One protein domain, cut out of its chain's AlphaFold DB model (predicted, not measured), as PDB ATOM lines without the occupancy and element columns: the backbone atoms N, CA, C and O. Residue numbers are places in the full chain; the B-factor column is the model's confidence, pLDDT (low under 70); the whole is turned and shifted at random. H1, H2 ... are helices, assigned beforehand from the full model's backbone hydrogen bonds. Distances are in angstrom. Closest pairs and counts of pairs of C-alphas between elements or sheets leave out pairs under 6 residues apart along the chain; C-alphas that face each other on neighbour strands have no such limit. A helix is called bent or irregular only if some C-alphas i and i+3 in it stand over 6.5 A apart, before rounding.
ATOM      1  N   PHE A  34      -8.114 -20.547  17.903       84.25
ATOM      2  CA  PHE A  34      -7.216 -19.426  17.594       84.25
ATOM      3  C   PHE A  34      -7.399 -18.842  16.183       84.25
ATOM      4  O   PHE A  34      -7.151 -17.652  15.999       84.25
ATOM      5  N   ILE A  35      -7.853 -19.653  15.218       86.12
ATOM      6  CA  ILE A  35      -8.235 -19.180  13.882       86.12
ATOM      7  C   ILE A  35      -9.538 -18.390  13.976       86.12
ATOM      8  O   ILE A  35      -9.605 -17.261  13.505       86.12
ATOM      9  N   ARG A  36     -10.546 -18.950  14.659       86.06
ATOM     10  CA  ARG A  36     -11.864 -18.311  14.834       86.06
ATOM     11  C   ARG A  36     -11.816 -17.020  15.647       86.06
ATOM     12  O   ARG A  36     -12.570 -16.103  15.369       86.06
ATOM     13  N   ASP A  37     -10.931 -16.960  16.638       87.25
ATOM     14  CA  ASP A  37     -10.693 -15.779  17.472       87.25
ATOM     15  C   ASP A  37      -9.893 -14.696  16.713       87.25
ATOM     16  O   ASP A  37      -9.502 -13.695  17.312       87.25
ATOM     17  N   CYS A  38      -9.596 -14.909  15.425       81.31
ATOM     18  CA  CYS A  38      -8.849 -13.999  14.566       81.31
ATOM     19  C   CYS A  38      -7.534 -13.503  15.194       81.31
ATOM     20  O   CYS A  38      -7.166 -12.333  15.068       81.31
ATOM     21  N   LYS A  39      -6.800 -14.384  15.891       83.00
ATOM     22  CA  LYS A  39      -5.531 -13.994  16.523       83.00
ATOM     23  C   LYS A  39      -4.510 -13.564  15.470       83.00
ATOM     24  O   LYS A  39      -4.478 -14.119  14.372       83.00
ATOM     25  N   THR A  40      -3.656 -12.605  15.826       81.50
ATOM     26  CA  THR A  40      -2.569 -12.147  14.954       81.50
ATOM     27  C   THR A  40      -1.637 -13.304  14.600       81.50
ATOM     28  O   THR A  40      -1.192 -14.042  15.482       81.50
ATOM     29  N   VAL A  41      -1.320 -13.449  13.315       77.38
ATOM     30  CA  VAL A  41      -0.429 -14.492  12.809       77.38
ATOM     31  C   VAL A  41       0.989 -13.963  12.626       77.38
ATOM     32  O   VAL A  41       1.208 -12.848  12.155       77.38
ATOM     33  N   SER A  42       1.970 -14.786  12.996       75.75
ATOM     34  CA  SER A  42       3.385 -14.529  12.731       75.75
ATOM     35  C   SER A  42       3.902 -15.466  11.648       75.75
ATOM     36  O   SER A  42       3.603 -16.659  11.646       75.75
ATOM     37  N   TYR A  43       4.732 -14.916  10.766       73.94
ATOM     38  CA  TYR A  43       5.367 -15.617   9.651       73.94
ATOM     39  C   TYR A  43       6.838 -15.951   9.906       73.94
ATOM     40  O   TYR A  43       7.566 -16.321   8.986       73.94
ATOM     41  N   ASN A  44       7.303 -15.803  11.148       69.44
ATOM     42  CA  ASN A  44       8.715 -15.983  11.493       69.44
ATOM     43  C   ASN A  44       9.211 -17.422  11.306       69.44
ATOM     44  O   ASN A  44      10.405 -17.625  11.131       69.44
ATOM     45  N   HIS A  45       8.305 -18.398  11.323       65.50
ATOM     46  CA  HIS A  45       8.617 -19.815  11.137       65.50
ATOM     47  C   HIS A  45       8.571 -20.258   9.666       65.50
ATOM     48  O   HIS A  45       8.831 -21.421   9.373       65.50
ATOM     49  N   LEU A  46       8.206 -19.369   8.732       70.00
ATOM     50  CA  LEU A  46       8.137 -19.727   7.321       70.00
ATOM     51  C   LEU A  46       9.536 -19.746   6.690       70.00
ATOM     52  O   LEU A  46      10.281 -18.776   6.856       70.00
ATOM     53  N   PRO A  47       9.871 -20.766   5.880       66.19
ATOM     54  CA  PRO A  47      11.066 -20.748   5.049       66.19
ATOM     55  C   PRO A  47      10.848 -19.731   3.923       66.19
ATOM     56  O   PRO A  47      10.222 -20.010   2.897       66.19
ATOM     57  N   ARG A  48      11.304 -18.498   4.141       61.31
ATOM     58  CA  ARG A  48      11.184 -17.398   3.184       61.31
ATOM     59  C   ARG A  48      12.542 -16.757   2.951       61.31
ATOM     60  O   ARG A  48      13.315 -16.566   3.890       61.31
ATOM     61  N   ARG A  49      12.799 -16.325   1.714       54.53
ATOM     62  CA  ARG A  49      13.691 -15.179   1.517       54.53
ATOM     63  C   ARG A  49      13.087 -13.990   2.274       54.53
ATOM     64  O   ARG A  49      11.868 -13.898   2.402       54.53
ATOM     65  N   ILE A  50      13.917 -13.108   2.827       43.28
ATOM     66  CA  ILE A  50      13.436 -11.881   3.476       43.28
ATOM     67  C   ILE A  50      12.796 -11.025   2.378       43.28
ATOM     68  O   ILE A  50      13.487 -10.289   1.684       43.28
ATOM     69  N   VAL A  51      11.492 -11.179   2.164       40.53
ATOM     70  CA  VAL A  51      10.731 -10.325   1.255       40.53
ATOM     71  C   VAL A  51      10.190  -9.172   2.084       40.53
ATOM     72  O   VAL A  51       9.523  -9.378   3.101       40.53
ATOM     73  N   ALA A  52      10.535  -7.957   1.670       36.72
ATOM     74  CA  ALA A  52      10.093  -6.735   2.308       36.72
ATOM     75  C   ALA A  52       8.554  -6.634   2.308       36.72
ATOM     76  O   ALA A  52       7.910  -6.708   1.266       36.72
ATOM     77  N   ASN A  53       7.994  -6.449   3.504       45.00
ATOM     78  CA  ASN A  53       6.839  -5.598   3.801       45.00
ATOM     79  C   ASN A  53       5.568  -5.723   2.937       45.00
ATOM     80  O   ASN A  53       4.943  -4.708   2.644       45.00
ATOM     81  N   LYS A  54       5.099  -6.929   2.597       47.78
ATOM     82  CA  LYS A  54       3.672  -7.086   2.257       47.78
ATOM     83  C   LYS A  54       2.892  -7.378   3.536       47.78
ATOM     84  O   LYS A  54       2.960  -8.489   4.052       47.78
ATOM     85  N   SER A  55       2.200  -6.357   4.045       50.88
ATOM     86  CA  SER A  55       1.381  -6.409   5.267       50.88
ATOM     87  C   SER A  55       0.322  -7.505   5.223       50.88
ATOM     88  O   SER A  55       0.007  -8.064   6.260       50.88
ATOM     89  N   ASP A  56      -0.165  -7.855   4.032       55.00
ATOM     90  CA  ASP A  56      -1.353  -8.699   3.883       55.00
ATOM     91  C   ASP A  56      -1.033 -10.172   3.588       55.00
ATOM     92  O   ASP A  56      -1.940 -11.000   3.594       55.00
ATOM     93  N   GLY A  57       0.239 -10.507   3.328       65.00
ATOM     94  CA  GLY A  57       0.644 -11.823   2.828       65.00
ATOM     95  C   GLY A  57       0.040 -12.149   1.452       65.00
ATOM     96  O   GLY A  57      -1.126 -11.907   1.153       65.00
ATOM     97  N   THR A  58       0.827 -12.720   0.549       82.31
ATOM     98  CA  THR A  58       0.268 -13.280  -0.692       82.31
ATOM     99  C   THR A  58      -0.638 -14.483  -0.375       82.31
ATOM    100  O   THR A  58      -0.559 -15.060   0.712       82.31
ATOM    101  N   LEU A  59      -1.490 -14.921  -1.316       86.00
ATOM    102  CA  LEU A  59      -2.234 -16.182  -1.147       86.00
ATOM    103  C   LEU A  59      -1.280 -17.339  -0.811       86.00
ATOM    104  O   LEU A  59      -1.562 -18.130   0.085       86.00
ATOM    105  N   SER A  60      -0.126 -17.368  -1.481       88.00
ATOM    106  CA  SER A  60       0.958 -18.299  -1.189       88.00
ATOM    107  C   SER A  60       1.384 -18.223   0.277       88.00
ATOM    108  O   SER A  60       1.383 -19.252   0.938       88.00
ATOM    109  N   ASP A  61       1.621 -17.033   0.844       84.06
ATOM    110  CA  ASP A  61       1.994 -16.880   2.263       84.06
ATOM    111  C   ASP A  61       0.914 -17.388   3.227       84.06
ATOM    112  O   ASP A  61       1.225 -18.013   4.245       84.06
ATOM    113  N   ARG A  62      -0.365 -17.146   2.917       87.19
ATOM    114  CA  ARG A  62      -1.493 -17.617   3.736       87.19
ATOM    115  C   ARG A  62      -1.599 -19.142   3.706       87.19
ATOM    116  O   ARG A  62      -1.696 -19.760   4.765       87.19
ATOM    117  N   VAL A  63      -1.514 -19.752   2.521       91.12
ATOM    118  CA  VAL A  63      -1.503 -21.219   2.362       91.12
ATOM    119  C   VAL A  63      -0.273 -21.815   3.045       91.12
ATOM    120  O   VAL A  63      -0.385 -22.789   3.781       91.12
ATOM    121  N   ARG A  64       0.892 -21.186   2.875       90.69
ATOM    122  CA  ARG A  64       2.166 -21.597   3.471       90.69
ATOM    123  C   ARG A  64       2.078 -21.699   4.986       90.69
ATOM    124  O   ARG A  64       2.489 -22.698   5.569       90.69
ATOM    125  N   TRP A  65       1.513 -20.669   5.603       90.06
ATOM    126  CA  TRP A  65       1.292 -20.617   7.041       90.06
ATOM    127  C   TRP A  65       0.353 -21.713   7.517       90.06
ATOM    128  O   TRP A  65       0.696 -22.438   8.446       90.06
ATOM    129  N   VAL A  66      -0.778 -21.907   6.834       92.50
ATOM    130  CA  VAL A  66      -1.733 -22.964   7.189       92.50
ATOM    131  C   VAL A  66      -1.098 -24.352   7.088       92.50
ATOM    132  O   VAL A  66      -1.272 -25.180   7.978       92.50
ATOM    133  N   VAL A  67      -0.331 -24.603   6.027       93.44
ATOM    134  CA  VAL A  67       0.281 -25.911   5.768       93.44
ATOM    135  C   VAL A  67       1.382 -26.253   6.779       93.44
ATOM    136  O   VAL A  67       1.527 -27.431   7.119       93.44
ATOM    137  N   LEU A  68       2.142 -25.267   7.271       91.38
ATOM    138  CA  LEU A  68       3.222 -25.490   8.244       91.38
ATOM    139  C   LEU A  68       2.780 -25.430   9.708       91.38
ATOM    140  O   LEU A  68       3.528 -25.883  10.571       91.38
ATOM    141  N   HIS A  69       1.597 -24.895  10.009       89.12
ATOM    142  CA  HIS A  69       1.129 -24.806  11.387       89.12
ATOM    143  C   HIS A  69       0.875 -26.207  11.970       89.12
ATOM    144  O   HIS A  69       0.028 -26.949  11.465       89.12
ATOM    145  N   SER A  70       1.563 -26.555  13.063       86.06
ATOM    146  CA  SER A  70       1.485 -27.877  13.716       86.06
ATOM    147  C   SER A  70       0.048 -28.276  14.047       86.06
ATOM    148  O   SER A  70      -0.402 -29.368  13.708       86.06
ATOM    149  N   ASP A  71      -0.712 -27.344  14.619       88.50
ATOM    150  CA  ASP A  71      -2.082 -27.604  15.072       88.50
ATOM    151  C   ASP A  71      -3.093 -27.718  13.915       88.50
ATOM    152  O   ASP A  71      -4.244 -28.094  14.129       88.50
ATOM    153  N   LEU A  72      -2.687 -27.386  12.682       91.56
ATOM    154  CA  LEU A  72      -3.540 -27.456  11.494       91.56
ATOM    155  C   LEU A  72      -3.256 -28.685  10.632       91.56
ATOM    156  O   LEU A  72      -3.968 -28.893   9.654       91.56
ATOM    157  N   VAL A  73      -2.282 -29.531  10.986       91.31
ATOM    158  CA  VAL A  73      -1.878 -30.685  10.165       91.31
ATOM    159  C   VAL A  73      -3.070 -31.571   9.801       91.31
ATOM    160  O   VAL A  73      -3.329 -31.772   8.614       91.31
ATOM    161  N   GLY A  74      -3.848 -32.013  10.795       91.50
ATOM    162  CA  GLY A  74      -5.047 -32.826  10.565       91.50
ATOM    163  C   GLY A  74      -6.159 -32.076   9.822       91.50
ATOM    164  O   GLY A  74      -6.825 -32.654   8.966       91.50
ATOM    165  N   HIS A  75      -6.325 -30.773  10.084       94.50
ATOM    166  CA  HIS A  75      -7.323 -29.934   9.407       94.50
ATOM    167  C   HIS A  75      -7.028 -29.771   7.911       94.50
ATOM    168  O   HIS A  75      -7.948 -29.827   7.092       94.50
ATOM    169  N   VAL A  76      -5.752 -29.577   7.568       94.75
ATOM    170  CA  VAL A  76      -5.255 -29.464   6.195       94.75
ATOM    171  C   VAL A  76      -5.461 -30.781   5.463       94.75
ATOM    172  O   VAL A  76      -6.072 -30.781   4.396       94.75
ATOM    173  N   SER A  77      -5.043 -31.905   6.054       94.19
ATOM    174  CA  SER A  77      -5.231 -33.221   5.437       94.19
ATOM    175  C   SER A  77      -6.711 -33.514   5.171       94.19
ATOM    176  O   SER A  77      -7.087 -33.890   4.059       94.19
ATOM    177  N   ALA A  78      -7.576 -33.231   6.149       93.62
ATOM    178  CA  ALA A  78      -9.017 -33.424   6.022       93.62
ATOM    179  C   ALA A  78      -9.663 -32.549   4.932       93.62
ATOM    180  O   ALA A  78     -10.623 -32.984   4.306       93.62
ATOM    181  N   ARG A  79      -9.165 -31.337   4.658       94.56
ATOM    182  CA  ARG A  79      -9.726 -30.451   3.614       94.56
ATOM    183  C   ARG A  79      -9.166 -30.731   2.223       94.56
ATOM    184  O   ARG A  79      -9.876 -30.570   1.234       94.56
ATOM    185  N   LEU A  80      -7.914 -31.173   2.141       96.25
ATOM    186  CA  LEU A  80      -7.217 -31.362   0.868       96.25
ATOM    187  C   LEU A  80      -7.316 -32.781   0.299       96.25
ATOM    188  O   LEU A  80      -6.977 -32.955  -0.865       96.25
ATOM    189  N   HIS A  81      -7.826 -33.773   1.043       95.00
ATOM    190  CA  HIS A  81      -7.889 -35.174   0.583       95.00
ATOM    191  C   HIS A  81      -8.617 -35.399  -0.756       95.00
ATOM    192  O   HIS A  81      -8.355 -36.390  -1.428       95.00
ATOM    193  N   LYS A  82      -9.530 -34.501  -1.158       94.12
ATOM    194  CA  LYS A  82     -10.257 -34.583  -2.444       94.12
ATOM    195  C   LYS A  82      -9.585 -33.819  -3.588       94.12
ATOM    196  O   LYS A  82     -10.118 -33.789  -4.697       94.12
ATOM    197  N   ILE A  83      -8.478 -33.129  -3.326       96.31
ATOM    198  CA  ILE A  83      -7.737 -32.380  -4.338       96.31
ATOM    199  C   ILE A  83      -6.555 -33.251  -4.783       96.31
ATOM    200  O   ILE A  83      -5.712 -33.561  -3.940       96.31
ATOM    201  N   PRO A  84      -6.481 -33.635  -6.073       96.62
ATOM    202  CA  PRO A  84      -5.362 -34.414  -6.598       96.62
ATOM    203  C   PRO A  84      -4.017 -33.776  -6.251       96.62
ATOM    204  O   PRO A  84      -3.895 -32.550  -6.275       96.62
ATOM    205  N   ASP A  85      -3.048 -34.610  -5.872       94.75
ATOM    206  CA  ASP A  85      -1.658 -34.265  -5.538       94.75
ATOM    207  C   ASP A  85      -1.445 -33.263  -4.389       94.75
ATOM    208  O   ASP A  85      -0.313 -33.060  -3.946       94.75
ATOM    209  N   ALA A  86      -2.503 -32.663  -3.835       96.12
ATOM    210  CA  ALA A  86      -2.382 -31.613  -2.829       96.12
ATOM    211  C   ALA A  86      -1.715 -32.114  -1.541       96.12
ATOM    212  O   ALA A  86      -0.875 -31.415  -0.979       96.12
ATOM    213  N   LEU A  87      -2.045 -33.325  -1.081       96.19
ATOM    214  CA  LEU A  87      -1.411 -33.910   0.106       96.19
ATOM    215  C   LEU A  87       0.067 -34.237  -0.133       96.19
ATOM    216  O   LEU A  87       0.895 -33.933   0.725       96.19
ATOM    217  N   THR A  88       0.408 -34.760  -1.312       96.69
ATOM    218  CA  THR A  88       1.795 -35.020  -1.721       96.69
ATOM    219  C   THR A  88       2.599 -33.725  -1.750       96.69
ATOM    220  O   THR A  88       3.664 -33.632  -1.145       96.69
ATOM    221  N   LEU A  89       2.062 -32.679  -2.381       96.75
ATOM    222  CA  LEU A  89       2.689 -31.361  -2.426       96.75
ATOM    223  C   LEU A  89       2.827 -30.742  -1.028       96.75
ATOM    224  O   LEU A  89       3.849 -30.124  -0.737       96.75
ATOM    225  N   VAL A  90       1.844 -30.931  -0.141       96.12
ATOM    226  CA  VAL A  90       1.928 -30.518   1.270       96.12
ATOM    227  C   VAL A  90       3.056 -31.252   1.996       96.12
ATOM    228  O   VAL A  90       3.837 -30.607   2.700       96.12
ATOM    229  N   GLY A  91       3.166 -32.570   1.819       94.12
ATOM    230  CA  GLY A  91       4.246 -33.384   2.377       94.12
ATOM    231  C   GLY A  91       5.616 -32.896   1.907       94.12
ATOM    232  O   GLY A  91       6.467 -32.556   2.732       94.12
ATOM    233  N   THR A  92       5.782 -32.736   0.593       94.75
ATOM    234  CA  THR A  92       6.997 -32.196  -0.031       94.75
ATOM    235  C   THR A  92       7.334 -30.808   0.503       94.75
ATOM    236  O   THR A  92       8.468 -30.550   0.905       94.75
ATOM    237  N   TYR A  93       6.351 -29.907   0.575       94.50
ATOM    238  CA  TYR A  93       6.569 -28.555   1.076       94.50
ATOM    239  C   TYR A  93       7.020 -28.551   2.546       94.50
ATOM    240  O   TYR A  93       7.958 -27.837   2.901       94.50
ATOM    241  N   ARG A  94       6.404 -29.382   3.399       92.69
ATOM    242  CA  ARG A  94       6.800 -29.549   4.807       92.69
ATOM    243  C   ARG A  94       8.215 -30.104   4.944       92.69
ATOM    244  O   ARG A  94       8.957 -29.610   5.788       92.69
ATOM    245  N   ALA A  95       8.596 -31.089   4.132       90.56
ATOM    246  CA  ALA A  95       9.944 -31.653   4.143       90.56
ATOM    247  C   ALA A  95      10.995 -30.595   3.768       90.56
ATOM    248  O   ALA A  95      11.955 -30.381   4.506       90.56
ATOM    249  N   LEU A  96      10.755 -29.843   2.689       90.31
ATOM    250  CA  LEU A  96      11.632 -28.746   2.266       90.31
ATOM    251  C   LEU A  96      11.726 -27.642   3.330       90.31
ATOM    252  O   LEU A  96      12.808 -27.117   3.596       90.31
ATOM    253  N   ALA A  97      10.604 -27.311   3.976       86.94
ATOM    254  CA  ALA A  97      10.562 -26.327   5.052       86.94
ATOM    255  C   ALA A  97      11.385 -26.743   6.278       86.94
ATOM    256  O   ALA A  97      12.039 -25.891   6.877       86.94
ATOM    257  N   ARG A  98      11.377 -28.036   6.631       85.69
ATOM    258  CA  ARG A  98      12.199 -28.589   7.719       85.69
ATOM    259  C   ARG A  98      13.681 -28.666   7.355       85.69
ATOM    260  O   ARG A  98      14.516 -28.399   8.208       85.69
ATOM    261  N   ALA A  99      14.008 -28.985   6.101       84.00
ATOM    262  CA  ALA A  99      15.391 -29.129   5.647       84.00
ATOM    263  C   ALA A  99      16.135 -27.786   5.512       84.00
ATOM    264  O   ALA A  99      17.341 -27.711   5.746       84.00
ATOM    265  N   ALA A 100      15.436 -26.705   5.144       82.44
ATOM    266  CA  ALA A 100      16.076 -25.412   4.891       82.44
ATOM    267  C   ALA A 100      16.873 -24.859   6.102       82.44
ATOM    268  O   ALA A 100      18.033 -24.481   5.910       82.44
ATOM    269  N   PRO A 101      16.347 -24.837   7.345       78.88
ATOM    270  CA  PRO A 101      17.129 -24.443   8.520       78.88
ATOM    271  C   PRO A 101      18.406 -25.271   8.722       78.88
ATOM    272  O   PRO A 101      19.445 -24.702   9.060       78.88
ATOM    273  N   SER A 102      18.364 -26.582   8.458       79.44
ATOM    274  CA  SER A 102      19.503 -27.487   8.651       79.44
ATOM    275  C   SER A 102      20.691 -27.119   7.764       79.44
ATOM    276  O   SER A 102      21.820 -27.059   8.247       79.44
ATOM    277  N   TYR A 103      20.460 -26.761   6.496       77.94
ATOM    278  CA  TYR A 103      21.540 -26.309   5.606       77.94
ATOM    279  C   TYR A 103      22.157 -24.974   6.047       77.94
ATOM    280  O   TYR A 103      23.370 -24.781   5.941       77.94
ATOM    281  N   SER A 104      21.350 -24.064   6.603       72.19
ATOM    282  CA  SER A 104      21.853 -22.801   7.159       72.19
ATOM    283  C   SER A 104      22.722 -23.024   8.406       72.19
ATOM    284  O   SER A 104      23.773 -22.389   8.569       72.19
ATOM    285  N   LEU A 105      22.325 -23.966   9.266       74.38
ATOM    286  CA  LEU A 105      23.108 -24.370  10.431       74.38
ATOM    287  C   LEU A 105      24.404 -25.076  10.020       74.38
ATOM    288  O   LEU A 105      25.455 -24.760  10.572       74.38
ATOM    289  N   LEU A 106      24.365 -25.945   9.007       75.94
ATOM    290  CA  LEU A 106      25.539 -26.663   8.503       75.94
ATOM    291  C   LEU A 106      26.599 -25.704   7.939       75.94
ATOM    292  O   LEU A 106      27.784 -25.834   8.250       75.94
ATOM    293  N   ALA A 107      26.177 -24.667   7.206       72.38
ATOM    294  CA  ALA A 107      27.074 -23.599   6.761       72.38
ATOM    295  C   ALA A 107      27.767 -22.890   7.943       72.38
ATOM    296  O   ALA A 107      28.953 -22.566   7.871       72.38
ATOM    297  N   SER A 108      27.042 -22.688   9.049       70.81
ATOM    298  CA  SER A 108      27.562 -22.052  10.268       70.81
ATOM    299  C   SER A 108      28.484 -22.980  11.069       70.81
ATOM    300  O   SER A 108      29.493 -22.531  11.621       70.81
ATOM    301  N   TYR A 109      28.165 -24.275  11.119       71.31
ATOM    302  CA  TYR A 109      28.932 -25.292  11.836       71.31
ATOM    303  C   TYR A 109      30.288 -25.560  11.177       71.31
ATOM    304  O   TYR A 109      31.294 -25.675  11.877       71.31
ATOM    305  N   ASN A 110      30.359 -25.515   9.840       71.81
ATOM    306  CA  ASN A 110      31.611 -25.648   9.085       71.81
ATOM    307  C   ASN A 110      32.699 -24.650   9.524       71.81
ATOM    308  O   ASN A 110      33.891 -24.956   9.464       71.81
ATOM    309  N   GLY A 111      32.318 -23.476  10.038       69.25
ATOM    310  CA  GLY A 111      33.268 -22.511  10.597       69.25
ATOM    311  C   GLY A 111      33.976 -22.980  11.878       69.25
ATOM    312  O   GLY A 111      35.071 -22.499  12.167       69.25
ATOM    313  N   ARG A 112      33.380 -23.915  12.630       68.94
ATOM    314  CA  ARG A 112      33.819 -24.346  13.973       68.94
ATOM    315  C   ARG A 112      34.614 -25.654  13.987       68.94
ATOM    316  O   ARG A 112      35.294 -25.932  14.967       68.94
ATOM    317  N   VAL A 113      34.547 -26.442  12.918       75.25
ATOM    318  CA  VAL A 113      35.190 -27.767  12.833       75.25
ATOM    319  C   VAL A 113      36.719 -27.638  12.746       75.25
ATOM    320  O   VAL A 113      37.229 -26.594  12.360       75.25
ATOM    321  N   GLY A 114      37.493 -28.682  13.048       76.50
ATOM    322  CA  GLY A 114      38.965 -28.689  12.932       76.50
ATOM    323  C   GLY A 114      39.532 -28.777  11.502       76.50
ATOM    324  O   GLY A 114      40.735 -28.936  11.342       76.50
ATOM    325  N   ALA A 115      38.693 -28.694  10.463       77.44
ATOM    326  CA  ALA A 115      39.087 -28.942   9.071       77.44
ATOM    327  C   ALA A 115      39.972 -27.831   8.442       77.44
ATOM    328  O   ALA A 115      39.925 -26.669   8.888       77.44
ATOM    329  N   PRO A 116      40.736 -28.145   7.373       84.44
ATOM    330  CA  PRO A 116      41.449 -27.162   6.561       84.44
ATOM    331  C   PRO A 116      40.545 -26.022   6.071       84.44
ATOM    332  O   PRO A 116      39.371 -26.206   5.747       84.44
ATOM    333  N   LYS A 117      41.101 -24.807   5.979       83.38
ATOM    334  CA  LYS A 117      40.345 -23.596   5.599       83.38
ATOM    335  C   LYS A 117      39.675 -23.714   4.220       83.38
ATOM    336  O   LYS A 117      38.577 -23.192   4.038       83.38
ATOM    337  N   SER A 118      40.329 -24.377   3.267       81.06
ATOM    338  CA  SER A 118      39.798 -24.636   1.922       81.06
ATOM    339  C   SER A 118      38.551 -25.523   1.961       81.06
ATOM    340  O   SER A 118      37.535 -25.161   1.372       81.06
ATOM    341  N   GLU A 119      38.594 -26.623   2.713       80.25
ATOM    342  CA  GLU A 119      37.478 -27.566   2.865       80.25
ATOM    343  C   GLU A 119      36.279 -26.923   3.564       80.25
ATOM    344  O   GLU A 119      35.150 -27.053   3.099       80.25
ATOM    345  N   LYS A 120      36.518 -26.129   4.615       80.94
ATOM    346  CA  LYS A 120      35.459 -25.362   5.293       80.94
ATOM    347  C   LYS A 120      34.753 -24.389   4.359       80.94
ATOM    348  O   LYS A 120      33.531 -24.281   4.393       80.94
ATOM    349  N   LYS A 121      35.524 -23.664   3.539       82.31
ATOM    350  CA  LYS A 121      34.978 -22.703   2.574       82.31
ATOM    351  C   LYS A 121      34.127 -23.419   1.528       82.31
ATOM    352  O   LYS A 121      33.030 -22.957   1.234       82.31
ATOM    353  N   TYR A 122      34.616 -24.546   1.014       81.62
ATOM    354  CA  TYR A 122      33.881 -25.363   0.055       81.62
ATOM    355  C   TYR A 122      32.585 -25.923   0.659       81.62
ATOM    356  O   TYR A 122      31.512 -25.723   0.101       81.62
ATOM    357  N   ALA A 123      32.648 -26.529   1.845       80.69
ATOM    358  CA  ALA A 123      31.476 -27.086   2.512       80.69
ATOM    359  C   ALA A 123      30.434 -26.006   2.866       80.69
ATOM    360  O   ALA A 123      29.232 -26.230   2.727       80.69
ATOM    361  N   ALA A 124      30.870 -24.811   3.279       83.31
ATOM    362  CA  ALA A 124      29.974 -23.676   3.495       83.31
ATOM    363  C   ALA A 124      29.305 -23.202   2.193       83.31
ATOM    364  O   ALA A 124      28.119 -22.879   2.206       83.31
ATOM    365  N   GLN A 125      30.037 -23.192   1.073       86.12
ATOM    366  CA  GLN A 125      29.474 -22.872  -0.238       86.12
ATOM    367  C   GLN A 125      28.418 -23.904  -0.660       86.12
ATOM    368  O   GLN A 125      27.303 -23.514  -0.993       86.12
ATOM    369  N   VAL A 126      28.724 -25.202  -0.564       84.44
ATOM    370  CA  VAL A 126      27.779 -26.286  -0.893       84.44
ATOM    371  C   VAL A 126      26.522 -26.203  -0.023       84.44
ATOM    372  O   VAL A 126      25.407 -26.304  -0.529       84.44
ATOM    373  N   ALA A 127      26.676 -25.954   1.280       85.94
ATOM    374  CA  ALA A 127      25.548 -25.787   2.193       85.94
ATOM    375  C   ALA A 127      24.672 -24.578   1.826       85.94
ATOM    376  O   ALA A 127      23.444 -24.662   1.853       85.94
ATOM    377  N   GLN A 128      25.293 -23.463   1.436       85.25
ATOM    378  CA  GLN A 128      24.575 -22.277   0.980       85.25
ATOM    379  C   GLN A 128      23.830 -22.534  -0.337       85.25
ATOM    380  O   GLN A 128      22.680 -22.115  -0.477       85.25
ATOM    381  N   GLU A 129      24.447 -23.221  -1.296       87.56
ATOM    382  CA  GLU A 129      23.807 -23.608  -2.560       87.56
ATOM    383  C   GLU A 129      22.621 -24.552  -2.315       87.56
ATOM    384  O   GLU A 129      21.527 -24.306  -2.831       87.56
ATOM    385  N   ALA A 130      22.787 -25.556  -1.445       87.44
ATOM    386  CA  ALA A 130      21.723 -26.473  -1.038       87.44
ATOM    387  C   ALA A 130      20.560 -25.746  -0.343       87.44
ATOM    388  O   ALA A 130      19.392 -25.997  -0.656       87.44
ATOM    389  N   TYR A 131      20.857 -24.784   0.538       87.50
ATOM    390  CA  TYR A 131      19.848 -23.920   1.148       87.50
ATOM    391  C   TYR A 131      19.042 -23.159   0.084       87.50
ATOM    392  O   TYR A 131      17.811 -23.203   0.086       87.50
ATOM    393  N   GLN A 132      19.712 -22.497  -0.865       88.06
ATOM    394  CA  GLN A 132      19.033 -21.737  -1.922       88.06
ATOM    395  C   GLN A 132      18.190 -22.636  -2.834       88.06
ATOM    396  O   GLN A 132      17.062 -22.270  -3.177       88.06
ATOM    397  N   ALA A 133      18.706 -23.811  -3.199       88.50
ATOM    398  CA  ALA A 133      17.975 -24.799  -3.985       88.50
ATOM    399  C   ALA A 133      16.719 -25.286  -3.246       88.50
ATOM    400  O   ALA A 133      15.636 -25.310  -3.833       88.50
ATOM    401  N   THR A 134      16.838 -25.574  -1.946       88.69
ATOM    402  CA  THR A 134      15.723 -25.999  -1.084       88.69
ATOM    403  C   THR A 134      14.644 -24.920  -0.997       88.69
ATOM    404  O   THR A 134      13.464 -25.213  -1.185       88.69
ATOM    405  N   ILE A 135      15.028 -23.656  -0.788       87.94
ATOM    406  CA  ILE A 135      14.078 -22.534  -0.757       87.94
ATOM    407  C   ILE A 135      13.373 -22.368  -2.106       87.94
ATOM    408  O   ILE A 135      12.151 -22.235  -2.139       87.94
ATOM    409  N   LYS A 136      14.106 -22.432  -3.224       89.50
ATOM    410  CA  LYS A 136      13.526 -22.318  -4.571       89.50
ATOM    411  C   LYS A 136      12.558 -23.466  -4.875       89.50
ATOM    412  O   LYS A 136      11.502 -23.237  -5.466       89.50
ATOM    413  N   ALA A 137      12.890 -24.689  -4.466       90.62
ATOM    414  CA  ALA A 137      11.988 -25.831  -4.566       90.62
ATOM    415  C   ALA A 137      10.724 -25.598  -3.726       90.62
ATOM    416  O   ALA A 137       9.618 -25.733  -4.241       90.62
ATOM    417  N   ALA A 138      10.875 -25.137  -2.482       90.50
ATOM    418  CA  ALA A 138       9.756 -24.847  -1.591       90.50
ATOM    419  C   ALA A 138       8.840 -23.744  -2.156       90.50
ATOM    420  O   ALA A 138       7.618 -23.835  -2.052       90.50
ATOM    421  N   GLU A 139       9.409 -22.707  -2.779       89.88
ATOM    422  CA  GLU A 139       8.677 -21.644  -3.482       89.88
ATOM    423  C   GLU A 139       7.875 -22.174  -4.679       89.88
ATOM    424  O   GLU A 139       6.713 -21.805  -4.850       89.88
ATOM    425  N   ARG A 140       8.445 -23.091  -5.466       92.12
ATOM    426  CA  ARG A 140       7.720 -23.755  -6.562       92.12
ATOM    427  C   ARG A 140       6.586 -24.631  -6.038       92.12
ATOM    428  O   ARG A 140       5.464 -24.519  -6.522       92.12
ATOM    429  N   THR A 141       6.849 -25.454  -5.022       94.00
ATOM    430  CA  THR A 141       5.837 -26.334  -4.422       94.00
ATOM    431  C   THR A 141       4.671 -25.538  -3.847       94.00
ATOM    432  O   THR A 141       3.517 -25.886  -4.092       94.00
ATOM    433  N   ILE A 142       4.939 -24.434  -3.138       93.62
ATOM    434  CA  ILE A 142       3.853 -23.593  -2.624       93.62
ATOM    435  C   ILE A 142       3.112 -22.862  -3.748       93.62
ATOM    436  O   ILE A 142       1.904 -22.694  -3.645       93.62
ATOM    437  N   GLY A 143       3.791 -22.482  -4.837       91.88
ATOM    438  CA  GLY A 143       3.147 -21.919  -6.025       91.88
ATOM    439  C   GLY A 143       2.135 -22.886  -6.647       91.88
ATOM    440  O   GLY A 143       1.021 -22.480  -6.958       91.88
ATOM    441  N   MET A 144       2.484 -24.175  -6.727       94.88
ATOM    442  CA  MET A 144       1.569 -25.232  -7.184       94.88
ATOM    443  C   MET A 144       0.421 -25.497  -6.198       94.88
ATOM    444  O   MET A 144      -0.680 -25.844  -6.615       94.88
ATOM    445  N   LEU A 145       0.644 -25.317  -4.892       95.00
ATOM    446  CA  LEU A 145      -0.410 -25.431  -3.876       95.00
ATOM    447  C   LEU A 145      -1.327 -24.205  -3.816       95.00
ATOM    448  O   LEU A 145      -2.489 -24.343  -3.453       95.00
ATOM    449  N   ALA A 146      -0.838 -23.011  -4.144       93.31
ATOM    450  CA  ALA A 146      -1.557 -21.746  -3.999       93.31
ATOM    451  C   ALA A 146      -2.588 -21.508  -5.122       93.31
ATOM    452  O   ALA A 146      -2.654 -20.430  -5.709       93.31
ATOM    453  N   THR A 147      -3.410 -22.516  -5.411       95.25
ATOM    454  CA  THR A 147      -4.486 -22.455  -6.408       95.25
ATOM    455  C   THR A 147      -5.801 -21.975  -5.786       95.25
ATOM    456  O   THR A 147      -6.020 -22.160  -4.583       95.25
ATOM    457  N   PRO A 148      -6.742 -21.436  -6.586       95.75
ATOM    458  CA  PRO A 148      -8.081 -21.087  -6.102       95.75
ATOM    459  C   PRO A 148      -8.819 -22.263  -5.449       95.75
ATOM    460  O   PRO A 148      -9.500 -22.083  -4.442       95.75
ATOM    461  N   LYS A 149      -8.640 -23.486  -5.970       96.31
ATOM    462  CA  LYS A 149      -9.279 -24.703  -5.440       96.31
ATOM    463  C   LYS A 149      -8.782 -25.048  -4.034       96.31
ATOM    464  O   LYS A 149      -9.590 -25.316  -3.147       96.31
ATOM    465  N   VAL A 150      -7.466 -25.001  -3.816       96.19
ATOM    466  CA  VAL A 150      -6.862 -25.198  -2.488       96.19
ATOM    467  C   VAL A 150      -7.259 -24.065  -1.546       96.19
ATOM    468  O   VAL A 150      -7.633 -24.322  -0.405       96.19
ATOM    469  N   ALA A 151      -7.249 -22.819  -2.025       94.19
ATOM    470  CA  ALA A 151      -7.667 -21.666  -1.235       94.19
ATOM    471  C   ALA A 151      -9.124 -21.781  -0.765       94.19
ATOM    472  O   ALA A 151      -9.421 -21.495   0.392       94.19
ATOM    473  N   HIS A 152     -10.019 -22.242  -1.641       95.94
ATOM    474  CA  HIS A 152     -11.417 -22.491  -1.308       95.94
ATOM    475  C   HIS A 152     -11.556 -23.604  -0.261       95.94
ATOM    476  O   HIS A 152     -12.233 -23.415   0.751       95.94
ATOM    477  N   ALA A 153     -10.854 -24.727  -0.447       95.88
ATOM    478  CA  ALA A 153     -10.869 -25.842   0.499       95.88
ATOM    479  C   ALA A 153     -10.310 -25.473   1.884       95.88
ATOM    480  O   ALA A 153     -10.751 -26.028   2.886       95.88
ATOM    481  N   LEU A 154      -9.357 -24.538   1.951       95.31
ATOM    482  CA  LEU A 154      -8.753 -24.048   3.195       95.31
ATOM    483  C   LEU A 154      -9.374 -22.738   3.701       95.31
ATOM    484  O   LEU A 154      -8.836 -22.146   4.633       95.31
ATOM    485  N   SER A 155     -10.456 -22.252   3.092       94.12
ATOM    486  CA  SER A 155     -10.962 -20.885   3.295       94.12
ATOM    487  C   SER A 155     -11.226 -20.514   4.758       94.12
ATOM    488  O   SER A 155     -10.987 -19.371   5.141       94.12
ATOM    489  N   ASP A 156     -11.641 -21.476   5.580       92.75
ATOM    490  CA  ASP A 156     -11.917 -21.316   7.010       92.75
ATOM    491  C   ASP A 156     -10.683 -21.481   7.920       92.75
ATOM    492  O   ASP A 156     -10.762 -21.239   9.124       92.75
ATOM    493  N   LEU A 157      -9.545 -21.898   7.355       93.62
ATOM    494  CA  LEU A 157      -8.242 -21.980   8.020       93.62
ATOM    495  C   LEU A 157      -7.311 -20.829   7.642       93.62
ATOM    496  O   LEU A 157      -6.387 -20.520   8.393       93.62
ATOM    497  N   LEU A 158      -7.503 -20.233   6.461       91.62
ATOM    498  CA  LEU A 158      -6.641 -19.168   5.969       91.62
ATOM    499  C   LEU A 158      -6.801 -17.923   6.849       91.62
ATOM    500  O   LEU A 158      -7.910 -17.394   6.935       91.62
ATOM    501  N   PRO A 159      -5.710 -17.375   7.416       87.25
ATOM    502  CA  PRO A 159      -5.806 -16.163   8.216       87.25
ATOM    503  C   PRO A 159      -6.421 -15.029   7.393       87.25
ATOM    504  O   PRO A 159      -6.109 -14.881   6.209       87.25
ATOM    505  N   HIS A 160      -7.313 -14.246   7.983       82.94
ATOM    506  CA  HIS A 160      -7.886 -13.059   7.363       82.94
ATOM    507  C   HIS A 160      -6.850 -11.941   7.238       82.94
ATOM    508  O   HIS A 160      -5.894 -11.882   8.008       82.94
ATOM    509  N   ARG A 161      -7.101 -10.987   6.328       75.88
ATOM    510  CA  ARG A 161      -6.178  -9.870   6.063       75.88
ATOM    511  C   ARG A 161      -5.761  -9.109   7.330       75.88
ATOM    512  O   ARG A 161      -4.590  -8.825   7.520       75.88
ATOM    513  N   HIS A 162      -6.705  -8.855   8.237       77.94
ATOM    514  CA  HIS A 162      -6.458  -8.133   9.491       77.94
ATOM    515  C   HIS A 162      -5.670  -8.939  10.543       77.94
ATOM    516  O   HIS A 162      -5.224  -8.370  11.537       77.94
ATOM    517  N   GLN A 163      -5.513 -10.257  10.367       78.56
ATOM    518  CA  GLN A 163      -4.707 -11.092  11.264       78.56
ATOM    519  C   GLN A 163      -3.213 -10.972  10.966       78.56
ATOM    520  O   GLN A 163      -2.388 -11.323  11.808       78.56
ATOM    521  N   HIS A 164      -2.843 -10.489   9.786       74.69
ATOM    522  CA  HIS A 164      -1.464 -10.171   9.464       74.69
ATOM    523  C   HIS A 164      -1.150  -8.844  10.157       74.69
ATOM    524  O   HIS A 164      -1.746  -7.820   9.837       74.69
TER     525      HIS A 164
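AT A GLANCE: This is residues 34 to 164 of the 450 residues of an uncharacterized protein of Polyporus arcularius HHB13444 (UniProt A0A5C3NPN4). A long helical hairpin, H3 and H4, makes the length; its free turn is residues 113 to 118, and at its other end H1, H2 and H5 form a small head. The printed part has 131 residues, with five named helices, H1 to H5 in order, and no named strand: all helix. It is only just loose, close to compact: radius of gyration of the C-alphas 17.1 A, spans 54 by 31 by 22 A.

HOW THE PARTS SIT: Start at H1, residues 59 to 68; it touches residues 142 to 145 of H4, residues 117 to 145, closest at C-alphas 60 and 142, 6.2 A. Irregular H2, residues 70 to 80, with C-alphas 71 and 74 7.5 A apart, touches H1 only at the corner, closest at C-alphas 66 and 72, 6.5 A. H3, residues 86 to 109, and H4 form a hairpin, opposite ways at a shallow tilt of 20 degrees, closest at C-alphas 107 and 124, 4.4 A. H5, residues 148 to 153, only just touches H2 with 3 pairs of C-alphas within 8 A, closest 79 and 153, 5.7 A. Every O i to N i+4 pair is within hydrogen-bond range in H1, H4 and H5, 5 of 7 in H2, 18 of 20 in H3.

IN THESE COORDINATES: Find C-alpha 59 at (-2.234, -16.182, -1.147), where H1 begins. H3 runs 35.2 A and H4 41.9 A; H5 ends at C-alpha 153, (-10.869, -25.842, 0.499).

THE WHOLE: C-alphas 36 and 116 are farthest apart, 54.7 A. The printed part has no cut, and no link is long. Look for pLDDT under 70 at residues 44 to 45, 47 to 57 and 111 to 112.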